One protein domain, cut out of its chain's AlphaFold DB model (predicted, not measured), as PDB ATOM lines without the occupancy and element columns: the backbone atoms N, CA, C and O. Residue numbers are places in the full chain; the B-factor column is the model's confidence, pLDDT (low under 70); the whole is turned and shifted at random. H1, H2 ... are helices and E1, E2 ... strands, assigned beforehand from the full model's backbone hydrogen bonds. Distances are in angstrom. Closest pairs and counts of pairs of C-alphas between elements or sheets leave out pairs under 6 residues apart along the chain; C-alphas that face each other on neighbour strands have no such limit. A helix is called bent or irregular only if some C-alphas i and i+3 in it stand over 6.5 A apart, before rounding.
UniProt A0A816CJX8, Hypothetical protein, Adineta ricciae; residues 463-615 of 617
ATOM      1  N   SER A 463      82.278  39.141  39.162       89.38
ATOM      2  CA  SER A 463      83.688  39.487  38.995       89.38
ATOM      3  C   SER A 463      84.302  38.807  37.772       89.38
ATOM      4  O   SER A 463      84.214  37.592  37.612       89.38
ATOM      5  N   LEU A 464      84.960  39.591  36.928       89.00
ATOM      6  CA  LEU A 464      85.644  39.113  35.730       89.00
ATOM      7  C   LEU A 464      87.123  39.498  35.817       89.00
ATOM      8  O   LEU A 464      87.467  40.620  36.202       89.00
ATOM      9  N   SER A 465      87.999  38.555  35.499       89.62
ATOM     10  CA  SER A 465      89.448  38.728  35.523       89.62
ATOM     11  C   SER A 465      90.035  38.246  34.202       89.62
ATOM     12  O   SER A 465      89.764  37.123  33.794       89.62
ATOM     13  N   PHE A 466      90.844  39.064  33.543       88.00
ATOM     14  CA  PHE A 466      91.577  38.683  32.335       88.00
ATOM     15  C   PHE A 466      93.076  38.711  32.615       88.00
ATOM     16  O   PHE A 466      93.571  39.677  33.194       88.00
ATOM     17  N   ILE A 467      93.787  37.670  32.196       88.00
ATOM     18  CA  ILE A 467      95.242  37.558  32.241       88.00
ATOM     19  C   ILE A 467      95.718  37.378  30.801       88.00
ATOM     20  O   ILE A 467      95.371  36.388  30.159       88.00
ATOM     21  N   ASN A 468      96.501  38.336  30.307       85.31
ATOM     22  CA  ASN A 468      97.079  38.344  28.959       85.31
ATOM     23  C   ASN A 468      96.031  38.112  27.853       85.31
ATOM     24  O   ASN A 468      95.995  37.042  27.236       85.31
ATOM     25  N   PRO A 469      95.107  39.068  27.641       79.81
ATOM     26  CA  PRO A 469      94.164  39.016  26.534       79.81
ATOM     27  C   PRO A 469      94.839  39.070  25.175       79.81
ATOM     28  O   PRO A 469      95.684  39.922  24.916       79.81
ATOM     29  N   SER A 470      94.429  38.153  24.299       79.44
ATOM     30  CA  SER A 470      94.746  38.232  22.884       79.44
ATOM     31  C   SER A 470      93.962  39.384  22.255       79.44
ATOM     32  O   SER A 470      92.777  39.588  22.525       79.44
ATOM     33  N   ASN A 471      94.612  40.113  21.350       74.06
ATOM     34  CA  ASN A 471      93.967  41.187  20.589       74.06
ATOM     35  C   ASN A 471      92.919  40.653  19.582       74.06
ATOM     36  O   ASN A 471      92.193  41.437  18.980       74.06
ATOM     37  N   SER A 472      92.846  39.327  19.393       73.69
ATOM     38  CA  SER A 472      91.880  38.621  18.541       73.69
ATOM     39  C   SER A 472      90.552  38.287  19.232       73.69
ATOM     40  O   SER A 472      89.649  37.773  18.573       73.69
ATOM     41  N   LEU A 473      90.414  38.544  20.538       72.00
ATOM     42  CA  LEU A 473      89.207  38.194  21.282       72.00
ATOM     43  C   LEU A 473      88.036  39.122  20.908       72.00
ATOM     44  O   LEU A 473      87.990  40.278  21.335       72.00
ATOM     45  N   ASP A 474      87.071  38.611  20.138       72.31
ATOM     46  CA  ASP A 474      85.815  39.320  19.885       72.31
ATOM     47  C   ASP A 474      84.955  39.351  21.158       72.31
ATOM     48  O   ASP A 474      84.669  38.332  21.792       72.31
ATOM     49  N   LEU A 475      84.573  40.564  21.541       71.75
ATOM     50  CA  LEU A 475      83.902  40.895  22.793       71.75
ATOM     51  C   LEU A 475      82.580  41.638  22.556       71.75
ATOM     52  O   LEU A 475      81.927  42.036  23.518       71.75
ATOM     53  N   SER A 476      82.139  41.753  21.298       70.94
ATOM     54  CA  SER A 476      80.935  42.484  20.858       70.94
ATOM     55  C   SER A 476      79.587  41.939  21.376       70.94
ATOM     56  O   SER A 476      78.525  42.446  21.017       70.94
ATOM     57  N   TYR A 477      79.616  40.925  22.247       72.19
ATOM     58  CA  TYR A 477      78.451  40.319  22.898       72.19
ATOM     59  C   TYR A 477      78.635  40.113  24.417       72.19
ATOM     60  O   TYR A 477      77.771  39.518  25.068       72.19
ATOM     61  N   PHE A 478      79.735  40.595  25.017       74.81
ATOM     62  CA  PHE A 478      80.071  40.319  26.425       74.81
ATOM     63  C   PHE A 478      79.018  40.859  27.409       74.81
ATOM     64  O   PHE A 478      78.749  40.247  28.446       74.81
ATOM     65  N   SER A 479      78.376  41.975  27.054       73.12
ATOM     66  CA  SER A 479      77.272  42.594  27.798       73.12
ATOM     67  C   SER A 479      76.030  41.697  27.921       73.12
ATOM     68  O   SER A 479      75.353  41.716  28.952       73.12
ATOM     69  N   LEU A 480      75.738  40.876  26.904       77.44
ATOM     70  CA  LEU A 480      74.601  39.944  26.885       77.44
ATOM     71  C   LEU A 480      74.848  38.709  27.758       77.44
ATOM     72  O   LEU A 480      73.919  38.132  28.323       77.44
ATOM     73  N   TRP A 481      76.106  38.291  27.843       78.25
ATOM     74  CA  TRP A 481      76.559  37.116  28.586       78.25
ATOM     75  C   TRP A 481      76.681  37.379  30.077       78.25
ATOM     76  O   TRP A 481      76.256  36.574  30.908       78.25
ATOM     77  N   PHE A 482      77.224  38.545  30.401       81.19
ATOM     78  CA  PHE A 482      77.440  38.994  31.757       81.19
ATOM     79  C   PHE A 482      76.635  40.289  31.965       81.19
ATOM     80  O   PHE A 482      77.177  41.385  31.858       81.19
ATOM     81  N   PRO A 483      75.332  40.207  32.281       81.81
ATOM     82  CA  PRO A 483      74.520  41.391  32.559       81.81
ATOM     83  C   PRO A 483      74.761  41.969  33.967       81.81
ATOM     84  O   PRO A 483      74.470  43.138  34.209       81.81
ATOM     85  N   ASN A 484      75.281  41.164  34.906       81.94
ATOM     86  CA  ASN A 484      75.296  41.473  36.345       81.94
ATOM     87  C   ASN A 484      76.692  41.680  36.967       81.94
ATOM     88  O   ASN A 484      76.800  41.796  38.194       81.94
ATOM     89  N   TRP A 485      77.771  41.750  36.177       85.69
ATOM     90  CA  TRP A 485      79.098  41.983  36.756       85.69
ATOM     91  C   TRP A 485      79.212  43.380  37.357       85.69
ATOM     92  O   TRP A 485      78.619  44.363  36.906       85.69
ATOM     93  N   THR A 486      79.982  43.445  38.438       88.88
ATOM     94  CA  THR A 486      80.241  44.675  39.191       88.88
ATOM     95  C   THR A 486      81.731  44.913  39.408       88.88
ATOM     96  O   THR A 486      82.114  46.036  39.732       88.88
ATOM     97  N   ASN A 487      82.570  43.899  39.194       91.00
ATOM     98  CA  ASN A 487      84.019  43.983  39.273       91.00
ATOM     99  C   ASN A 487      84.621  43.479  37.961       91.00
ATOM    100  O   ASN A 487      84.269  42.400  37.487       91.00
ATOM    101  N   LEU A 488      85.556  44.241  37.414       91.31
ATOM    102  CA  LEU A 488      86.405  43.828  36.312       91.31
ATOM    103  C   LEU A 488      87.856  44.059  36.698       91.31
ATOM    104  O   LEU A 488      88.192  45.048  37.350       91.31
ATOM    105  N   SER A 489      88.705  43.128  36.305       92.12
ATOM    106  CA  SER A 489      90.131  43.166  36.561       92.12
ATOM    107  C   SER A 489      90.890  42.695  35.332       92.12
ATOM    108  O   SER A 489      90.513  41.713  34.697       92.12
ATOM    109  N   PHE A 490      91.969  43.391  35.021       90.94
ATOM    110  CA  PHE A 490      92.878  43.028  33.953       90.94
ATOM    111  C   PHE A 490      94.290  42.885  34.500       90.94
ATOM    112  O   PHE A 490      94.710  43.657  35.364       90.94
ATOM    113  N   ARG A 491      95.017  41.907  33.971       91.00
ATOM    114  CA  ARG A 491      96.427  41.666  34.230       91.00
ATOM    115  C   ARG A 491      97.142  41.508  32.894       91.00
ATOM    116  O   ARG A 491      96.804  40.611  32.122       91.00
ATOM    117  N   PHE A 492      98.116  42.372  32.654       86.69
ATOM    118  CA  PHE A 492      98.872  42.437  31.412       86.69
ATOM    119  C   PHE A 492     100.350  42.168  31.671       86.69
ATOM    120  O   PHE A 492     100.974  42.826  32.505       86.69
ATOM    121  N   ASP A 493     100.878  41.198  30.939       85.69
ATOM    122  CA  ASP A 493     102.295  40.852  30.856       85.69
ATOM    123  C   ASP A 493     102.851  41.124  29.440       85.69
ATOM    124  O   ASP A 493     104.057  41.073  29.224       85.69
ATOM    125  N   GLU A 494     101.967  41.416  28.478       83.19
ATOM    126  CA  GLU A 494     102.236  41.610  27.046       83.19
ATOM    127  C   GLU A 494     101.410  42.790  26.507       83.19
ATOM    128  O   GLU A 494     100.359  43.118  27.063       83.19
ATOM    129  N   ASN A 495     101.885  43.444  25.441       78.31
ATOM    130  CA  ASN A 495     101.234  44.630  24.873       78.31
ATOM    131  C   ASN A 495      99.831  44.301  24.334       78.31
ATOM    132  O   ASN A 495      99.680  43.498  23.411       78.31
ATOM    133  N   VAL A 496      98.819  44.994  24.856       75.00
ATOM    134  CA  VAL A 496      97.418  44.849  24.438       75.00
ATOM    135  C   VAL A 496      96.952  46.097  23.704       75.00
ATOM    136  O   VAL A 496      97.283  47.218  24.093       75.00
ATOM    137  N   THR A 497      96.205  45.904  22.616       78.19
ATOM    138  CA  THR A 497      95.715  47.005  21.784       78.19
ATOM    139  C   THR A 497      94.588  47.775  22.462       78.19
ATOM    140  O   THR A 497      93.796  47.236  23.242       78.19
ATOM    141  N   CYS A 498      94.460  49.052  22.093       73.06
ATOM    142  CA  CYS A 498      93.332  49.890  22.494       73.06
ATOM    143  C   CYS A 498      91.978  49.260  22.129       73.06
ATOM    144  O   CYS A 498      91.001  49.456  22.844       73.06
ATOM    145  N   ASP A 499      91.917  48.503  21.029       77.31
ATOM    146  CA  ASP A 499      90.685  47.900  20.509       77.31
ATOM    147  C   ASP A 499      90.097  46.862  21.466       77.31
ATOM    148  O   ASP A 499      88.889  46.855  21.690       77.31
ATOM    149  N   PHE A 500      90.940  46.046  22.110       80.25
ATOM    150  CA  PHE A 500      90.497  45.116  23.150       80.25
ATOM    151  C   PHE A 500      89.811  45.867  24.300       80.25
ATOM    152  O   PHE A 500      88.701  45.523  24.711       80.25
ATOM    153  N   PHE A 501      90.442  46.942  24.782       77.62
ATOM    154  CA  PHE A 501      89.851  47.802  25.798       77.62
ATOM    155  C   PHE A 501      88.556  48.440  25.310       77.62
ATOM    156  O   PHE A 501      87.566  48.363  26.023       77.62
ATOM    157  N   ASN A 502      88.533  49.024  24.112       78.31
ATOM    158  CA  ASN A 502      87.351  49.662  23.543       78.31
ATOM    159  C   ASN A 502      86.174  48.695  23.409       78.31
ATOM    160  O   ASN A 502      85.071  49.055  23.807       78.31
ATOM    161  N   ASN A 503      86.398  47.468  22.940       77.81
ATOM    162  CA  ASN A 503      85.333  46.481  22.769       77.81
ATOM    163  C   ASN A 503      84.698  46.081  24.109       77.81
ATOM    164  O   ASN A 503      83.478  45.976  24.195       77.81
ATOM    165  N   ILE A 504      85.488  45.934  25.181       77.75
ATOM    166  CA  ILE A 504      84.921  45.696  26.520       77.75
ATOM    167  C   ILE A 504      84.298  46.980  27.074       77.75
ATOM    168  O   ILE A 504      83.203  46.916  27.620       77.75
ATOM    169  N   LEU A 505      84.980  48.130  26.948       76.81
ATOM    170  CA  LEU A 505      84.627  49.435  27.540       76.81
ATOM    171  C   LEU A 505      83.371  50.073  26.943       76.81
ATOM    172  O   LEU A 505      82.614  50.717  27.671       76.81
ATOM    173  N   HIS A 506      83.114  49.832  25.662       75.44
ATOM    174  CA  HIS A 506      81.879  50.197  24.981       75.44
ATOM    175  C   HIS A 506      80.660  49.484  25.592       75.44
ATOM    176  O   HIS A 506      79.629  50.105  25.844       75.44
ATOM    177  N   ASP A 507      80.820  48.201  25.913       69.81
ATOM    178  CA  ASP A 507      79.755  47.294  26.343       69.81
ATOM    179  C   ASP A 507      79.534  47.263  27.868       69.81
ATOM    180  O   ASP A 507      78.916  46.341  28.411       69.81
ATOM    181  N   PHE A 508      80.009  48.280  28.599       71.94
ATOM    182  CA  PHE A 508      79.896  48.295  30.059       71.94
ATOM    183  C   PHE A 508      78.439  48.343  30.524       71.94
ATOM    184  O   PHE A 508      77.737  49.332  30.275       71.94
ATOM    185  N   PRO A 509      77.991  47.368  31.335       62.84
ATOM    186  CA  PRO A 509      76.750  47.524  32.051       62.84
ATOM    187  C   PRO A 509      76.922  48.661  33.063       62.84
ATOM    188  O   PRO A 509      77.964  48.833  33.707       62.84
ATOM    189  N   ARG A 510      75.839  49.414  33.281       71.94
ATOM    190  CA  ARG A 510      75.774  50.504  34.275       71.94
ATOM    191  C   ARG A 510      76.064  50.037  35.718       71.94
ATOM    192  O   ARG A 510      76.124  50.861  36.627       71.94
ATOM    193  N   SER A 511      76.195  48.725  35.933       79.88
ATOM    194  CA  SER A 511      76.463  48.049  37.200       79.88
ATOM    195  C   SER A 511      77.932  48.023  37.624       79.88
ATOM    196  O   SER A 511      78.174  47.665  38.781       79.88
ATOM    197  N   LEU A 512      78.908  48.389  36.775       87.12
ATOM    198  CA  LEU A 512      80.313  48.367  37.200       87.12
ATOM    199  C   LEU A 512      80.535  49.242  38.439       87.12
ATOM    200  O   LEU A 512      80.277  50.444  38.443       87.12
ATOM    201  N   ARG A 513      81.115  48.636  39.475       90.44
ATOM    202  CA  ARG A 513      81.554  49.300  40.703       90.44
ATOM    203  C   ARG A 513      83.073  49.319  40.847       90.44
ATOM    204  O   ARG A 513      83.580  50.288  41.405       90.44
ATOM    205  N   ARG A 514      83.788  48.295  40.370       92.25
ATOM    206  CA  ARG A 514      85.247  48.186  40.478       92.25
ATOM    207  C   ARG A 514      85.891  47.874  39.133       92.25
ATOM    208  O   ARG A 514      85.536  46.880  38.515       92.25
ATOM    209  N   LEU A 515      86.877  48.674  38.744       91.44
ATOM    210  CA  LEU A 515      87.802  48.380  37.653       91.44
ATOM    211  C   LEU A 515      89.209  48.290  38.238       91.44
ATOM    212  O   LEU A 515      89.632  49.212  38.929       91.44
ATOM    213  N   ALA A 516      89.921  47.200  37.980       92.75
ATOM    214  CA  ALA A 516      91.327  47.046  38.326       92.75
ATOM    215  C   ALA A 516      92.148  46.757  37.066       92.75
ATOM    216  O   ALA A 516      91.744  45.946  36.238       92.75
ATOM    217  N   ILE A 517      93.303  47.392  36.922       91.00
ATOM    218  CA  ILE A 517      94.281  47.091  35.876       91.00
ATOM    219  C   ILE A 517      95.630  46.905  36.567       91.00
ATOM    220  O   ILE A 517      96.016  47.737  37.381       91.00
ATOM    221  N   SER A 518      96.320  45.811  36.263       91.00
ATOM    222  CA  SER A 518      97.668  45.482  36.730       91.00
ATOM    223  C   SER A 518      98.536  45.216  35.505       91.00
ATOM    224  O   SER A 518      98.120  44.449  34.636       91.00
ATOM    225  N   THR A 519      99.704  45.848  35.390       87.50
ATOM    226  CA  THR A 519     100.528  45.733  34.174       87.50
ATOM    227  C   THR A 519     102.023  45.710  34.457       87.50
ATOM    228  O   THR A 519     102.500  46.450  35.314       87.50
ATOM    229  N   SER A 520     102.761  44.871  33.725       85.12
ATOM    230  CA  SER A 520     104.230  44.926  33.639       85.12
ATOM    231  C   SER A 520     104.746  45.578  32.349       85.12
ATOM    232  O   SER A 520     105.952  45.666  32.150       85.12
ATOM    233  N   VAL A 521     103.844  46.043  31.481       80.81
ATOM    234  CA  VAL A 521     104.125  46.604  30.147       80.81
ATOM    235  C   VAL A 521     103.352  47.913  29.929       80.81
ATOM    236  O   VAL A 521     102.373  48.163  30.648       80.81
ATOM    237  N   PRO A 522     103.733  48.775  28.966       69.88
ATOM    238  CA  PRO A 522     102.998  50.003  28.723       69.88
ATOM    239  C   PRO A 522     101.718  49.658  27.967       69.88
ATOM    240  O   PRO A 522     101.729  48.898  26.999       69.88
ATOM    241  N   ILE A 523     100.599  50.225  28.404       71.25
ATOM    242  CA  ILE A 523      99.312  50.031  27.742       71.25
ATOM    243  C   ILE A 523      98.980  51.318  27.013       71.25
ATOM    244  O   ILE A 523      98.833  52.350  27.670       71.25
ATOM    245  N   ASP A 524      98.803  51.263  25.691       70.62
ATOM    246  CA  ASP A 524      98.189  52.391  25.001       70.62
ATOM    247  C   ASP A 524      96.718  52.504  25.409       70.62
ATOM    248  O   ASP A 524      95.886  51.645  25.125       70.62
ATOM    249  N   LEU A 525      96.431  53.566  26.157       67.94
ATOM    250  CA  LEU A 525      95.097  53.938  26.612       67.94
ATOM    251  C   LEU A 525      94.616  55.232  25.936       67.94
ATOM    252  O   LEU A 525      93.541  55.737  26.261       67.94
ATOM    253  N   SER A 526      95.401  55.793  25.007       65.00
ATOM    254  CA  SER A 526      95.119  57.085  24.375       65.00
ATOM    255  C   SER A 526      93.905  57.058  23.442       65.00
ATOM    256  O   SER A 526      93.266  58.093  23.258       65.00
ATOM    257  N   VAL A 527      93.555  55.881  22.912       62.19
ATOM    258  CA  VAL A 527      92.425  55.659  21.991       62.19
ATOM    259  C   VAL A 527      91.192  55.088  22.716       62.19
ATOM    260  O   VAL A 527      90.212  54.713  22.074       62.19
ATOM    261  N   VAL A 528      91.196  55.014  24.054       63.19
ATOM    262  CA  VAL A 528      90.016  54.553  24.800       63.19
ATOM    263  C   VAL A 528      88.877  55.565  24.648       63.19
ATOM    264  O   VAL A 528      89.006  56.727  25.031       63.19
ATOM    265  N   LEU A 529      87.755  55.115  24.093       57.19
ATOM    266  CA  LEU A 529      86.566  55.928  23.862       57.19
ATOM    267  C   LEU A 529      85.902  56.344  25.184       57.19
ATOM    268  O   LEU A 529      85.960  55.644  26.195       57.19
ATOM    269  N   THR A 530      85.233  57.499  25.180       62.53
ATOM    270  CA  THR A 530      84.533  58.035  26.357       62.53
ATOM    271  C   THR A 530      83.440  57.084  26.844       62.53
ATOM    272  O   THR A 530      82.459  56.858  26.133       62.53
ATOM    273  N   ILE A 531      83.553  56.592  28.079       66.38
ATOM    274  CA  ILE A 531      82.606  55.616  28.634       66.38
ATOM    275  C   ILE A 531      81.359  56.345  29.161       66.38
ATOM    276  O   ILE A 531      81.461  57.183  30.067       66.38
ATOM    277  N   PRO A 532      80.157  56.061  28.627       61.72
ATOM    278  CA  PRO A 532      78.972  56.856  28.923       61.72
ATOM    279  C   PRO A 532      78.424  56.597  30.336       61.72
ATOM    280  O   PRO A 532      77.874  55.542  30.634       61.72
ATOM    281  N   ASN A 533      78.482  57.622  31.194       71.31
ATOM    282  CA  ASN A 533      77.732  57.776  32.457       71.31
ATOM    283  C   ASN A 533      77.876  56.700  33.564       71.31
ATOM    284  O   ASN A 533      77.324  56.886  34.653       71.31
ATOM    285  N   THR A 534      78.643  55.626  33.368       79.69
ATOM    286  CA  THR A 534      78.893  54.606  34.401       79.69
ATOM    287  C   THR A 534      79.680  55.188  35.582       79.69
ATOM    288  O   THR A 534      80.694  55.860  35.405       79.69
ATOM    289  N   THR A 535      79.203  54.963  36.815       83.81
ATOM    290  CA  THR A 535      79.827  55.480  38.050       83.81
ATOM    291  C   THR A 535      80.677  54.403  38.718       83.81
ATOM    292  O   THR A 535      80.154  53.546  39.429       83.81
ATOM    293  N   ILE A 536      81.994  54.480  38.530       88.50
ATOM    294  CA  ILE A 536      82.957  53.547  39.122       88.50
ATOM    295  C   ILE A 536      83.216  53.945  40.577       88.50
ATOM    296  O   ILE A 536      83.660  55.055  40.861       88.50
ATOM    297  N   LYS A 537      82.968  53.041  41.527       89.75
ATOM    298  CA  LYS A 537      83.262  53.292  42.947       89.75
ATOM    299  C   LYS A 537      84.757  53.196  43.253       89.75
ATOM    300  O   LYS A 537      85.267  53.999  44.031       89.75
ATOM    301  N   TYR A 538      85.432  52.232  42.631       91.81
ATOM    302  CA  TYR A 538      86.841  51.918  42.856       91.81
ATOM    303  C   TYR A 538      87.554  51.671  41.525       91.81
ATOM    304  O   TYR A 538      87.318  50.654  40.875       91.81
ATOM    305  N   PHE A 539      88.428  52.587  41.126       90.69
ATOM    306  CA  PHE A 539      89.430  52.336  40.100       90.69
ATOM    307  C   PHE A 539      90.746  51.955  40.787       90.69
ATOM    308  O   PHE A 539      91.172  52.645  41.709       90.69
ATOM    309  N   GLN A 540      91.371  50.857  40.376       92.25
ATOM    310  CA  GLN A 540      92.669  50.407  40.870       92.25
ATOM    311  C   GLN A 540      93.644  50.301  39.700       92.25
ATOM    312  O   GLN A 540      93.334  49.656  38.699       92.25
ATOM    313  N   PHE A 541      94.828  50.880  39.860       88.81
ATOM    314  CA  PHE A 541      95.911  50.808  38.890       88.81
ATOM    315  C   PHE A 541      97.166  50.287  39.589       88.81
ATOM    316  O   PHE A 541      97.653  50.898  40.536       88.81
ATOM    317  N   ASP A 542      97.626  49.110  39.184       89.31
ATOM    318  CA  ASP A 542      98.715  48.373  39.814       89.31
ATOM    319  C   ASP A 542      99.939  48.340  38.894       89.31
ATOM    320  O   ASP A 542      99.992  47.615  37.898       89.31
ATOM    321  N   LEU A 543     100.900  49.187  39.254       84.81
ATOM    322  CA  LEU A 543     102.161  49.458  38.572       84.81
ATOM    323  C   LEU A 543     103.364  48.821  39.274       84.81
ATOM    324  O   LEU A 543     104.478  48.913  38.770       84.81
ATOM    325  N   ASN A 544     103.158  48.137  40.404       84.69
ATOM    326  CA  ASN A 544     104.206  47.387  41.111       84.69
ATOM    327  C   ASN A 544     104.911  46.355  40.206       84.69
ATOM    328  O   ASN A 544     106.036  45.941  40.462       84.69
ATOM    329  N   ARG A 545     104.239  45.924  39.136       82.12
ATOM    330  CA  ARG A 545     104.741  44.914  38.204       82.12
ATOM    331  C   ARG A 545     105.600  45.474  37.070       82.12
ATOM    332  O   ARG A 545     106.110  44.681  36.288       82.12
ATOM    333  N   LEU A 546     105.764  46.794  36.973       79.81
ATOM    334  CA  LEU A 546     106.740  47.402  36.072       79.81
ATOM    335  C   LEU A 546     108.153  47.080  36.567       79.81
ATOM    336  O   LEU A 546     108.553  47.526  37.642       79.81
ATOM    337  N   GLU A 547     108.908  46.310  35.787       69.56
ATOM    338  CA  GLU A 547     110.296  45.998  36.120       69.56
ATOM    339  C   GLU A 547     111.188  47.240  35.973       69.56
ATOM    340  O   GLU A 547     111.234  47.868  34.916       69.56
ATOM    341  N   SER A 548     111.962  47.562  37.010       62.12
ATOM    342  CA  SER A 548     112.909  48.689  37.043       62.12
ATOM    343  C   SER A 548     114.217  48.412  36.278       62.12
ATOM    344  O   SER A 548     115.283  48.871  36.676       62.12
ATOM    345  N   ASN A 549     114.164  47.591  35.226       54.59
ATOM    346  CA  ASN A 549     115.340  46.992  34.583       54.59
ATOM    347  C   ASN A 549     115.950  47.848  33.451       54.59
ATOM    348  O   ASN A 549     116.915  47.422  32.815       54.59
ATOM    349  N   SER A 550     115.409  49.038  33.179       55.16
ATOM    350  CA  SER A 550     115.928  49.973  32.176       55.16
ATOM    351  C   SER A 550     116.716  51.121  32.815       55.16
ATOM    352  O   SER A 550     116.460  51.532  33.943       55.16
ATOM    353  N   SER A 551     117.689  51.653  32.072       59.41
ATOM    354  CA  SER A 551     118.445  52.853  32.444       59.41
ATOM    355  C   SER A 551     117.521  54.026  32.782       59.41
ATOM    356  O   SER A 551     116.589  54.302  32.024       59.41
ATOM    357  N   ASP A 552     117.834  54.737  33.867       68.12
ATOM    358  CA  ASP A 552     117.041  55.813  34.485       68.12
ATOM    359  C   ASP A 552     116.240  56.688  33.503       68.12
ATOM    360  O   ASP A 552     115.031  56.833  33.657       68.12
ATOM    361  N   GLU A 553     116.871  57.255  32.468       74.06
ATOM    362  CA  GLU A 553     116.197  58.176  31.536       74.06
ATOM    363  C   GLU A 553     115.113  57.505  30.679       74.06
ATOM    364  O   GLU A 553     114.049  58.084  30.449       74.06
ATOM    365  N   THR A 554     115.343  56.265  30.231       69.88
ATOM    366  CA  THR A 554     114.330  55.506  29.482       69.88
ATOM    367  C   THR A 554     113.169  55.082  30.372       69.88
ATOM    368  O   THR A 554     112.035  55.072  29.899       69.88
ATOM    369  N   MET A 555     113.422  54.792  31.655       72.56
ATOM    370  CA  MET A 555     112.359  54.493  32.617       72.56
ATOM    371  C   MET A 555     111.545  55.762  32.931       72.56
ATOM    372  O   MET A 555     110.325  55.745  32.832       72.56
ATOM    373  N   LYS A 556     112.209  56.901  33.171       73.38
ATOM    374  CA  LYS A 556     111.581  58.218  33.397       73.38
ATOM    375  C   LYS A 556     110.658  58.642  32.254       73.38
ATOM    376  O   LYS A 556     109.506  59.007  32.489       73.38
ATOM    377  N   SER A 557     111.125  58.547  31.004       75.31
ATOM    378  CA  SER A 557     110.281  58.829  29.829       75.31
ATOM    379  C   SER A 557     109.073  57.889  29.770       75.31
ATOM    380  O   SER A 557     107.951  58.333  29.554       75.31
ATOM    381  N   TYR A 558     109.292  56.599  30.021       73.06
ATOM    382  CA  TYR A 558     108.258  55.568  30.005       73.06
ATOM    383  C   TYR A 558     107.195  55.764  31.103       73.06
ATOM    384  O   TYR A 558     106.001  55.605  30.846       73.06
ATOM    385  N   ILE A 559     107.606  56.148  32.315       72.94
ATOM    386  CA  ILE A 559     106.718  56.480  33.437       72.94
ATOM    387  C   ILE A 559     105.882  57.714  33.085       72.94
ATOM    388  O   ILE A 559     104.661  57.677  33.230       72.94
ATOM    389  N   SER A 560     106.519  58.766  32.558       74.31
ATOM    390  CA  SER A 560     105.867  59.992  32.075       74.31
ATOM    391  C   SER A 560     104.809  59.717  30.997       74.31
ATOM    392  O   SER A 560     103.679  60.213  31.082       74.31
ATOM    393  N   ASP A 561     105.119  58.856  30.025       74.12
ATOM    394  CA  ASP A 561     104.165  58.436  29.000       74.12
ATOM    395  C   ASP A 561     103.006  57.646  29.621       74.12
ATOM    396  O   ASP A 561     101.841  58.024  29.460       74.12
ATOM    397  N   LEU A 562     103.299  56.616  30.424       72.44
ATOM    398  CA  LEU A 562     102.284  55.795  31.091       72.44
ATOM    399  C   LEU A 562     101.358  56.628  31.990       72.44
ATOM    400  O   LEU A 562     100.158  56.358  32.063       72.44
ATOM    401  N   LEU A 563     101.879  57.671  32.635       71.75
ATOM    402  CA  LEU A 563     101.119  58.671  33.383       71.75
ATOM    403  C   LEU A 563     100.230  59.518  32.497       71.75
ATOM    404  O   LEU A 563      99.044  59.640  32.779       71.75
ATOM    405  N   SER A 564     100.779  60.101  31.432       74.81
ATOM    406  CA  SER A 564     100.027  60.874  30.442       74.81
ATOM    407  C   SER A 564      98.857  60.052  29.889       74.81
ATOM    408  O   SER A 564      97.721  60.526  29.799       74.81
ATOM    409  N   MET A 565      99.103  58.770  29.618       71.38
ATOM    410  CA  MET A 565      98.125  57.799  29.131       71.38
ATOM    411  C   MET A 565      97.117  57.405  30.221       71.38
ATOM    412  O   MET A 565      95.920  57.369  29.952       71.38
ATOM    413  N   SER A 566      97.554  57.225  31.471       72.25
ATOM    414  CA  SER A 566      96.676  56.969  32.626       72.25
ATOM    415  C   SER A 566      95.782  58.167  32.952       72.25
ATOM    416  O   SER A 566      94.604  57.990  33.250       72.25
ATOM    417  N   ARG A 567      96.305  59.394  32.849       72.31
ATOM    418  CA  ARG A 567      95.558  60.649  33.012       72.31
ATOM    419  C   ARG A 567      94.492  60.763  31.920       72.31
ATOM    420  O   ARG A 567      93.328  60.964  32.252       72.31
ATOM    421  N   LYS A 568      94.847  60.535  30.644       74.50
ATOM    422  CA  LYS A 568      93.883  60.457  29.525       74.50
ATOM    423  C   LYS A 568      92.811  59.392  29.781       74.50
ATOM    424  O   LYS A 568      91.624  59.706  29.718       74.50
ATOM    425  N   PHE A 569      93.208  58.181  30.168       75.31
ATOM    426  CA  PHE A 569      92.292  57.088  30.489       75.31
ATOM    427  C   PHE A 569      91.307  57.467  31.596       75.31
ATOM    428  O   PHE A 569      90.102  57.411  31.388       75.31
ATOM    429  N   ILE A 570      91.806  57.919  32.752       74.69
ATOM    430  CA  ILE A 570      90.993  58.345  33.901       74.69
ATOM    431  C   ILE A 570      90.080  59.524  33.520       74.69
ATOM    432  O   ILE A 570      88.919  59.544  33.932       74.69
ATOM    433  N   SER A 571      90.544  60.452  32.674       74.50
ATOM    434  CA  SER A 571      89.750  61.595  32.193       74.50
ATOM    435  C   SER A 571      88.497  61.177  31.403       74.50
ATOM    436  O   SER A 571      87.469  61.859  31.452       74.50
ATOM    437  N   ASN A 572      88.518  59.999  30.764       76.75
ATOM    438  CA  ASN A 572      87.345  59.424  30.102       76.75
ATOM    439  C   ASN A 572      86.271  58.934  31.094       76.75
ATOM    440  O   ASN A 572      85.113  58.759  30.705       76.75
ATOM    441  N   PHE A 573      86.598  58.774  32.383       75.06
ATOM    442  CA  PHE A 573      85.666  58.381  33.443       75.06
ATOM    443  C   PHE A 573      85.313  59.558  34.368       75.06
ATOM    444  O   PHE A 573      85.730  59.637  35.528       75.06
ATOM    445  N   ARG A 574      84.405  60.428  33.913       75.56
ATOM    446  CA  ARG A 574      83.882  61.576  34.694       75.56
ATOM    447  C   ARG A 574      83.282  61.224  36.070       75.56
ATOM    448  O   ARG A 574      83.020  62.110  36.877       75.56
ATOM    449  N   ASN A 575      83.007  59.944  36.334       84.44
ATOM    450  CA  ASN A 575      82.257  59.459  37.494       84.44
ATOM    451  C   ASN A 575      83.027  58.446  38.379       84.44
ATOM    452  O   ASN A 575      82.382  57.621  39.030       84.44
ATOM    453  N   ILE A 576      84.365  58.474  38.427       88.44
ATOM    454  CA  ILE A 576      85.123  57.700  39.434       88.44
ATOM    455  C   ILE A 576      84.936  58.318  40.831       88.44
ATOM    456  O   ILE A 576      84.989  59.535  40.977       88.44
ATOM    457  N   GLN A 577      84.727  57.486  41.859       90.38
ATOM    458  CA  GLN A 577      84.655  57.917  43.265       90.38
ATOM    459  C   GLN A 577      85.972  57.743  44.028       90.38
ATOM    460  O   GLN A 577      86.313  58.597  44.842       90.38
ATOM    461  N   SER A 578      86.704  56.656  43.783       90.44
ATOM    462  CA  SER A 578      87.985  56.385  44.441       90.44
ATOM    463  C   SER A 578      88.995  55.850  43.438       90.44
ATOM    464  O   SER A 578      88.653  54.954  42.665       90.44
ATOM    465  N   ILE A 579      90.226  56.353  43.488       88.56
ATOM    466  CA  ILE A 579      91.368  55.852  42.714       88.56
ATOM    467  C   ILE A 579      92.385  55.235  43.683       88.56
ATOM    468  O   ILE A 579      92.652  55.803  44.740       88.56
ATOM    469  N   TYR A 580      92.930  54.071  43.337       90.25
ATOM    470  CA  TYR A 580      93.894  53.315  44.134       90.25
ATOM    471  C   TYR A 580      95.109  52.968  43.269       90.25
ATOM    472  O   TYR A 580      95.045  52.042  42.463       90.25
ATOM    473  N   PHE A 581      96.204  53.706  43.425       87.06
ATOM    474  CA  PHE A 581      97.473  53.372  42.784       87.06
ATOM    475  C   PHE A 581      98.267  52.431  43.688       87.06
ATOM    476  O   PHE A 581      98.464  52.723  44.866       87.06
ATOM    477  N   ILE A 582      98.718  51.307  43.134       87.38
ATOM    478  CA  ILE A 582      99.698  50.413  43.754       87.38
ATOM    479  C   ILE A 582     100.995  50.610  42.989       87.38
ATOM    480  O   ILE A 582     101.047  50.344  41.791       87.38
ATOM    481  N   ILE A 583     102.002  51.147  43.661       82.81
ATOM    482  CA  ILE A 583     103.200  51.705  43.033       82.81
ATOM    483  C   ILE A 583     104.424  51.337  43.860       82.81
ATOM    484  O   ILE A 583     104.338  51.219  45.081       82.81
ATOM    485  N   ASN A 584     105.554  51.153  43.185       76.81
ATOM    486  CA  ASN A 584     106.845  51.042  43.852       76.81
ATOM    487  C   ASN A 584     107.352  52.428  44.249       76.81
ATOM    488  O   ASN A 584     107.037  53.420  43.595       76.81
ATOM    489  N   GLU A 585     108.151  52.471  45.311       69.31
ATOM    490  CA  GLU A 585     108.691  53.685  45.931       69.31
ATOM    491  C   GLU A 585     109.313  54.654  44.918       69.31
ATOM    492  O   GLU A 585     108.920  55.816  44.860       69.31
ATOM    493  N   PHE A 586     110.169  54.131  44.033       64.62
ATOM    494  CA  PHE A 586     110.844  54.869  42.958       64.62
ATOM    495  C   PHE A 586     109.900  55.599  41.992       64.62
ATOM    496  O   PHE A 586     110.316  56.534  41.321       64.62
ATOM    497  N   LEU A 587     108.631  55.191  41.905       65.12
ATOM    498  CA  LEU A 587     107.652  55.831  41.030       65.12
ATOM    499  C   LEU A 587     106.978  57.038  41.700       65.12
ATOM    500  O   LEU A 587     106.486  57.912  40.997       65.12
ATOM    501  N   ILE A 588     106.913  57.107  43.035       67.88
ATOM    502  CA  ILE A 588     106.074  58.089  43.754       67.88
ATOM    503  C   ILE A 588     106.453  59.533  43.397       67.88
ATOM    504  O   ILE A 588     105.562  60.344  43.137       67.88
ATOM    505  N   GLU A 589     107.751  59.834  43.359       64.88
ATOM    506  CA  GLU A 589     108.274  61.173  43.061       64.88
ATOM    507  C   GLU A 589     108.091  61.559  41.584       64.88
ATOM    508  O   GLU A 589     107.807  62.713  41.273       64.88
ATOM    509  N   GLU A 590     108.191  60.588  40.673       63.78
ATOM    510  CA  GLU A 590     108.080  60.808  39.224       63.78
ATOM    511  C   GLU A 590     106.633  60.838  38.725       63.78
ATOM    512  O   GLU A 590     106.345  61.401  37.668       63.78
ATOM    513  N   LEU A 591     105.695  60.248  39.475       62.50
ATOM    514  CA  LEU A 591     104.307  60.145  39.040       62.50
ATOM    515  C   LEU A 591     103.610  61.529  38.939       62.50
ATOM    516  O   LEU A 591     102.682  61.706  38.137       62.50
ATOM    517  N   LEU A 592     104.002  62.503  39.773       61.09
ATOM    518  CA  LEU A 592     103.069  63.518  40.283       61.09
ATOM    519  C   LEU A 592     103.659  64.937  40.386       61.09
ATOM    520  O   LEU A 592     103.985  65.408  41.476       61.09
ATOM    521  N   ASP A 593     103.656  65.686  39.281       71.06
ATOM    522  CA  ASP A 593     103.550  67.147  39.388       71.06
ATOM    523  C   ASP A 593     102.148  67.548  39.914       71.06
ATOM    524  O   ASP A 593     101.154  66.833  39.732       71.06
ATOM    525  N   ILE A 594     102.066  68.682  40.619       74.69
ATOM    526  CA  ILE A 594     100.836  69.126  41.305       74.69
ATOM    527  C   ILE A 594      99.731  69.485  40.299       74.69
ATOM    528  O   ILE A 594      98.571  69.118  40.504       74.69
ATOM    529  N   GLU A 595     100.092  70.149  39.197       78.62
ATOM    530  CA  GLU A 595      99.160  70.589  38.148       78.62
ATOM    531  C   GLU A 595      98.400  69.404  37.535       78.62
ATOM    532  O   GLU A 595      97.207  69.485  37.231       78.62
ATOM    533  N   SER A 596      99.067  68.260  37.407       72.50
ATOM    534  CA  SER A 596      98.493  67.042  36.850       72.50
ATOM    535  C   SER A 596      97.504  66.346  37.773       72.50
ATOM    536  O   SER A 596      96.516  65.791  37.286       72.50
ATOM    537  N   TRP A 597      97.715  66.390  39.092       75.31
ATOM    538  CA  TRP A 597      96.695  65.951  40.049       75.31
ATOM    539  C   TRP A 597      95.473  66.853  40.024       75.31
ATOM    540  O   TRP A 597      94.348  66.355  40.038       75.31
ATOM    541  N   GLU A 598      95.690  68.167  39.988       77.88
ATOM    542  CA  GLU A 598      94.612  69.150  39.946       77.88
ATOM    543  C   GLU A 598      93.783  68.982  38.665       77.88
ATOM    544  O   GLU A 598      92.557  68.879  38.723       77.88
ATOM    545  N   SER A 599      94.443  68.811  37.516       79.75
ATOM    546  CA  SER A 599      93.813  68.458  36.240       79.75
ATOM    547  C   SER A 599      92.985  67.165  36.334       79.75
ATOM    548  O   SER A 599      91.814  67.146  35.947       79.75
ATOM    549  N   LEU A 600      93.535  66.098  36.928       73.88
ATOM    550  CA  LEU A 600      92.830  64.824  37.109       73.88
ATOM    551  C   LEU A 600      91.586  64.961  38.002       73.88
ATOM    552  O   LEU A 600      90.511  64.456  37.667       73.88
ATOM    553  N   ALA A 601      91.726  65.658  39.132       77.75
ATOM    554  CA  ALA A 601      90.646  65.906  40.080       77.75
ATOM    555  C   ALA A 601      89.527  66.752  39.455       77.75
ATOM    556  O   ALA A 601      88.349  66.446  39.645       77.75
ATOM    557  N   ASN A 602      89.886  67.750  38.641       79.69
ATOM    558  CA  ASN A 602      88.941  68.603  37.925       79.69
ATOM    559  C   ASN A 602      88.121  67.845  36.864       79.69
ATOM    560  O   ASN A 602      86.966  68.201  36.621       79.69
ATOM    561  N   VAL A 603      88.659  66.781  36.249       77.50
ATOM    562  CA  VAL A 603      87.886  65.954  35.299       77.50
ATOM    563  C   VAL A 603      87.003  64.917  36.007       77.50
ATOM    564  O   VAL A 603      85.871  64.659  35.578       77.50
ATOM    565  N   CYS A 604      87.468  64.322  37.106       78.19
ATOM    566  CA  CYS A 604      86.701  63.327  37.856       78.19
ATOM    567  C   CYS A 604      85.734  63.979  38.862       78.19
ATOM    568  O   CYS A 604      85.930  63.906  40.070       78.19
ATOM    569  N   VAL A 605      84.617  64.523  38.366       77.12
ATOM    570  CA  VAL A 605      83.567  65.257  39.119       77.12
ATOM    571  C   VAL A 605      83.055  64.557  40.398       77.12
ATOM    572  O   VAL A 605      82.509  65.206  41.288       77.12
ATOM    573  N   LYS A 606      83.190  63.229  40.511       79.88
ATOM    574  CA  LYS A 606      82.772  62.442  41.691       79.88
ATOM    575  C   LYS A 606      83.923  61.962  42.583       79.88
ATOM    576  O   LYS A 606      83.647  61.208  43.522       79.88
ATOM    577  N   LEU A 607      85.168  62.356  42.312       84.62
ATOM    578  CA  LEU A 607      86.346  61.869  43.021       84.62
ATOM    579  C   LEU A 607      86.311  62.310  44.487       84.62
ATOM    580  O   LEU A 607      86.254  63.492  44.806       84.62
ATOM    581  N   LYS A 608      86.329  61.327  45.388       87.19
ATOM    582  CA  LYS A 608      86.331  61.519  46.844       87.19
ATOM    583  C   LYS A 608      87.666  61.171  47.480       87.19
ATOM    584  O   LYS A 608      87.963  61.656  48.566       87.19
ATOM    585  N   LYS A 609      88.414  60.250  46.866       86.94
ATOM    586  CA  LYS A 609      89.637  59.705  47.449       86.94
ATOM    587  C   LYS A 609      90.618  59.251  46.376       86.94
ATOM    588  O   LYS A 609      90.259  58.495  45.477       86.94
ATOM    589  N   ILE A 610      91.868  59.649  46.543       82.88
ATOM    590  CA  ILE A 610      93.026  59.010  45.926       82.88
ATOM    591  C   ILE A 610      93.741  58.260  47.051       82.88
ATOM    592  O   ILE A 610      93.864  58.776  48.162       82.88
ATOM    593  N   ILE A 611      94.162  57.028  46.792       85.19
ATOM    594  CA  ILE A 611      95.030  56.260  47.682       85.19
ATOM    595  C   ILE A 611      96.269  55.879  46.886       85.19
ATOM    596  O   ILE A 611      96.159  55.285  45.814       85.19
ATOM    597  N   LEU A 612      97.429  56.207  47.440       83.62
ATOM    598  CA  LEU A 612      98.719  55.711  46.994       83.62
ATOM    599  C   LEU A 612      99.124  54.610  47.969       83.62
ATOM    600  O   LEU A 612      99.185  54.851  49.175       83.62
ATOM    601  N   LYS A 613      99.339  53.397  47.463       83.88
ATOM    602  CA  LYS A 613      99.882  52.288  48.237       83.88
ATOM    603  C   LYS A 613     101.292  52.000  47.737       83.88
ATOM    604  O   LYS A 613     101.447  51.461  46.641       83.88
ATOM    605  N   ASN A 614     102.285  52.350  48.550       79.75
ATOM    606  CA  ASN A 614     103.623  51.795  48.392       79.75
ATOM    607  C   ASN A 614     103.596  50.300  48.786       79.75
ATOM    608  O   ASN A 614     102.698  49.854  49.507       79.75
ATOM    609  N   ILE A 615     104.526  49.512  48.255       72.88
ATOM    610  CA  ILE A 615     104.705  48.094  48.595       72.88
ATOM    611  C   ILE A 615     106.015  47.833  49.356       72.88
ATOM    612  O   ILE A 615     106.116  46.792  50.003       72.88
TER     613      ILE A 615
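What this domain is: This is residues 463 to 615 of the 617 residues of the protein "Hypothetical protein" of Adineta ricciae (UniProt A0A816CJX8). The chain is wound in stacked turns, like a short solenoid: six parallel strands, E1 to E6, stand side by side as one curled, twisted wall, and after each of the first five strands the chain goes back over the same face of that wall. These return runs make a looser second row, with H1, H2, H3, H4 and H5 and, between E3 and E4, a stretch with no named element; the other face of the wall is bare. The printed part has 153 residues, with five named helices and six named strands along the chain as E1 H1 E2 H2 E3 E4 H3 E5 H4 H5 E6; the sheet's order is E1 E2 E3 E4 E5 E6, all parallel, and the class is mixed, helices and strands. The whole is compact, with a radius of gyration of the C-alphas of 15.2 A, and spans 46 by 34 by 26 A.

How they stand to each other: Begin at E3, residues 514 to 519, an inner strand. On one side of it is E4, residues 538 to 542, at 7 degrees, with N 517 and O 540 at 2.9 A. On its other side is E2, residues 487 to 492, at 6 degrees; look at N 490 and O 516, 2.8 A apart. The other neighbour of E2 is the edge strand E1, residues 463 to 467, parallel to it at 6 degrees, with N 466 and O 489 at 2.9 A. The other neighbour of E4 is E5, residues 578 to 583, with N 541 and O 580 at 2.9 A, and the other neighbour of E5 is the edge strand E6, residues 609 to 614, with N 581 and O 611 at 2.9 A; E5 and E6 are parallel at 14 degrees. H4, residues 585 to 591, is on the sheet at a height of 8.9 A, only just over E5 and E6, with 3 of its C-alphas falling on each. It is only just irregular, C-alphas 586 and 589 being 6.8 A apart. H3, residues 552 to 571, is not on the sheet; with residues 556 to 563 alone it touches H4, at a steep tilt of 63 degrees, and the closest C-alphas, of Leu 563 and Leu 591, are 6.7 A apart. With residues 567 to 571 alone H3 touches H5, residues 594 to 603, at a shallow tilt of 23 degrees, the same way; the closest C-alphas, of Ser 571 and Val 603, are 5.7 A apart. H1, residues 478 to 481, and H2, residues 498 to 506, are close but not clearly touching, C-alphas 478 and 504 being 7.2 A apart. H2 and H3 are apart. Four strand-helix-strand units, two parallel neighbour strands with one or more helices between, have right-handed crossovers: E1, H1, E2; E2, H2, E3; E4, H3, E5; and E5, H4 H5, E6. Every O i to N i+4 pair is within hydrogen-bond range in H2, H3 and H5; H4 has 1 of 3, beside 2 of 4 O i to N i+3 pairs, and H1 is too short for an O i to N i+4 pair.

Where its parts are: Find C-alpha 463 at (83.688, 39.487, 38.995), where E1 begins; it runs 13.5 A to residue 467. E2 measures 16.9 A, E3 16.7 A, E4 12.8 A, E5 16.0 A and E6 16.1 A. H3, the longest helix, runs 28.0 A from C-alpha 552 at (117.041, 55.813, 34.485) to residue 571. H5 measures 14.6 A, H2 11.7 A, H4 10.4 A and H1 5.2 A. E6 ends at C-alpha 614, at (103.623, 51.795, 48.392).

The domain as a whole: The two C-alphas farthest apart, of Leu 480 and Ser 551, are 46.0 A apart. The printed part has no cut. The link from E3 to E4, residues 520 to 537, is the long one. Mean pLDDT of the printed part is 77.9; look for values under 70 at 26 residues, among them 525 to 532, 547 to 552 and 585 to 592.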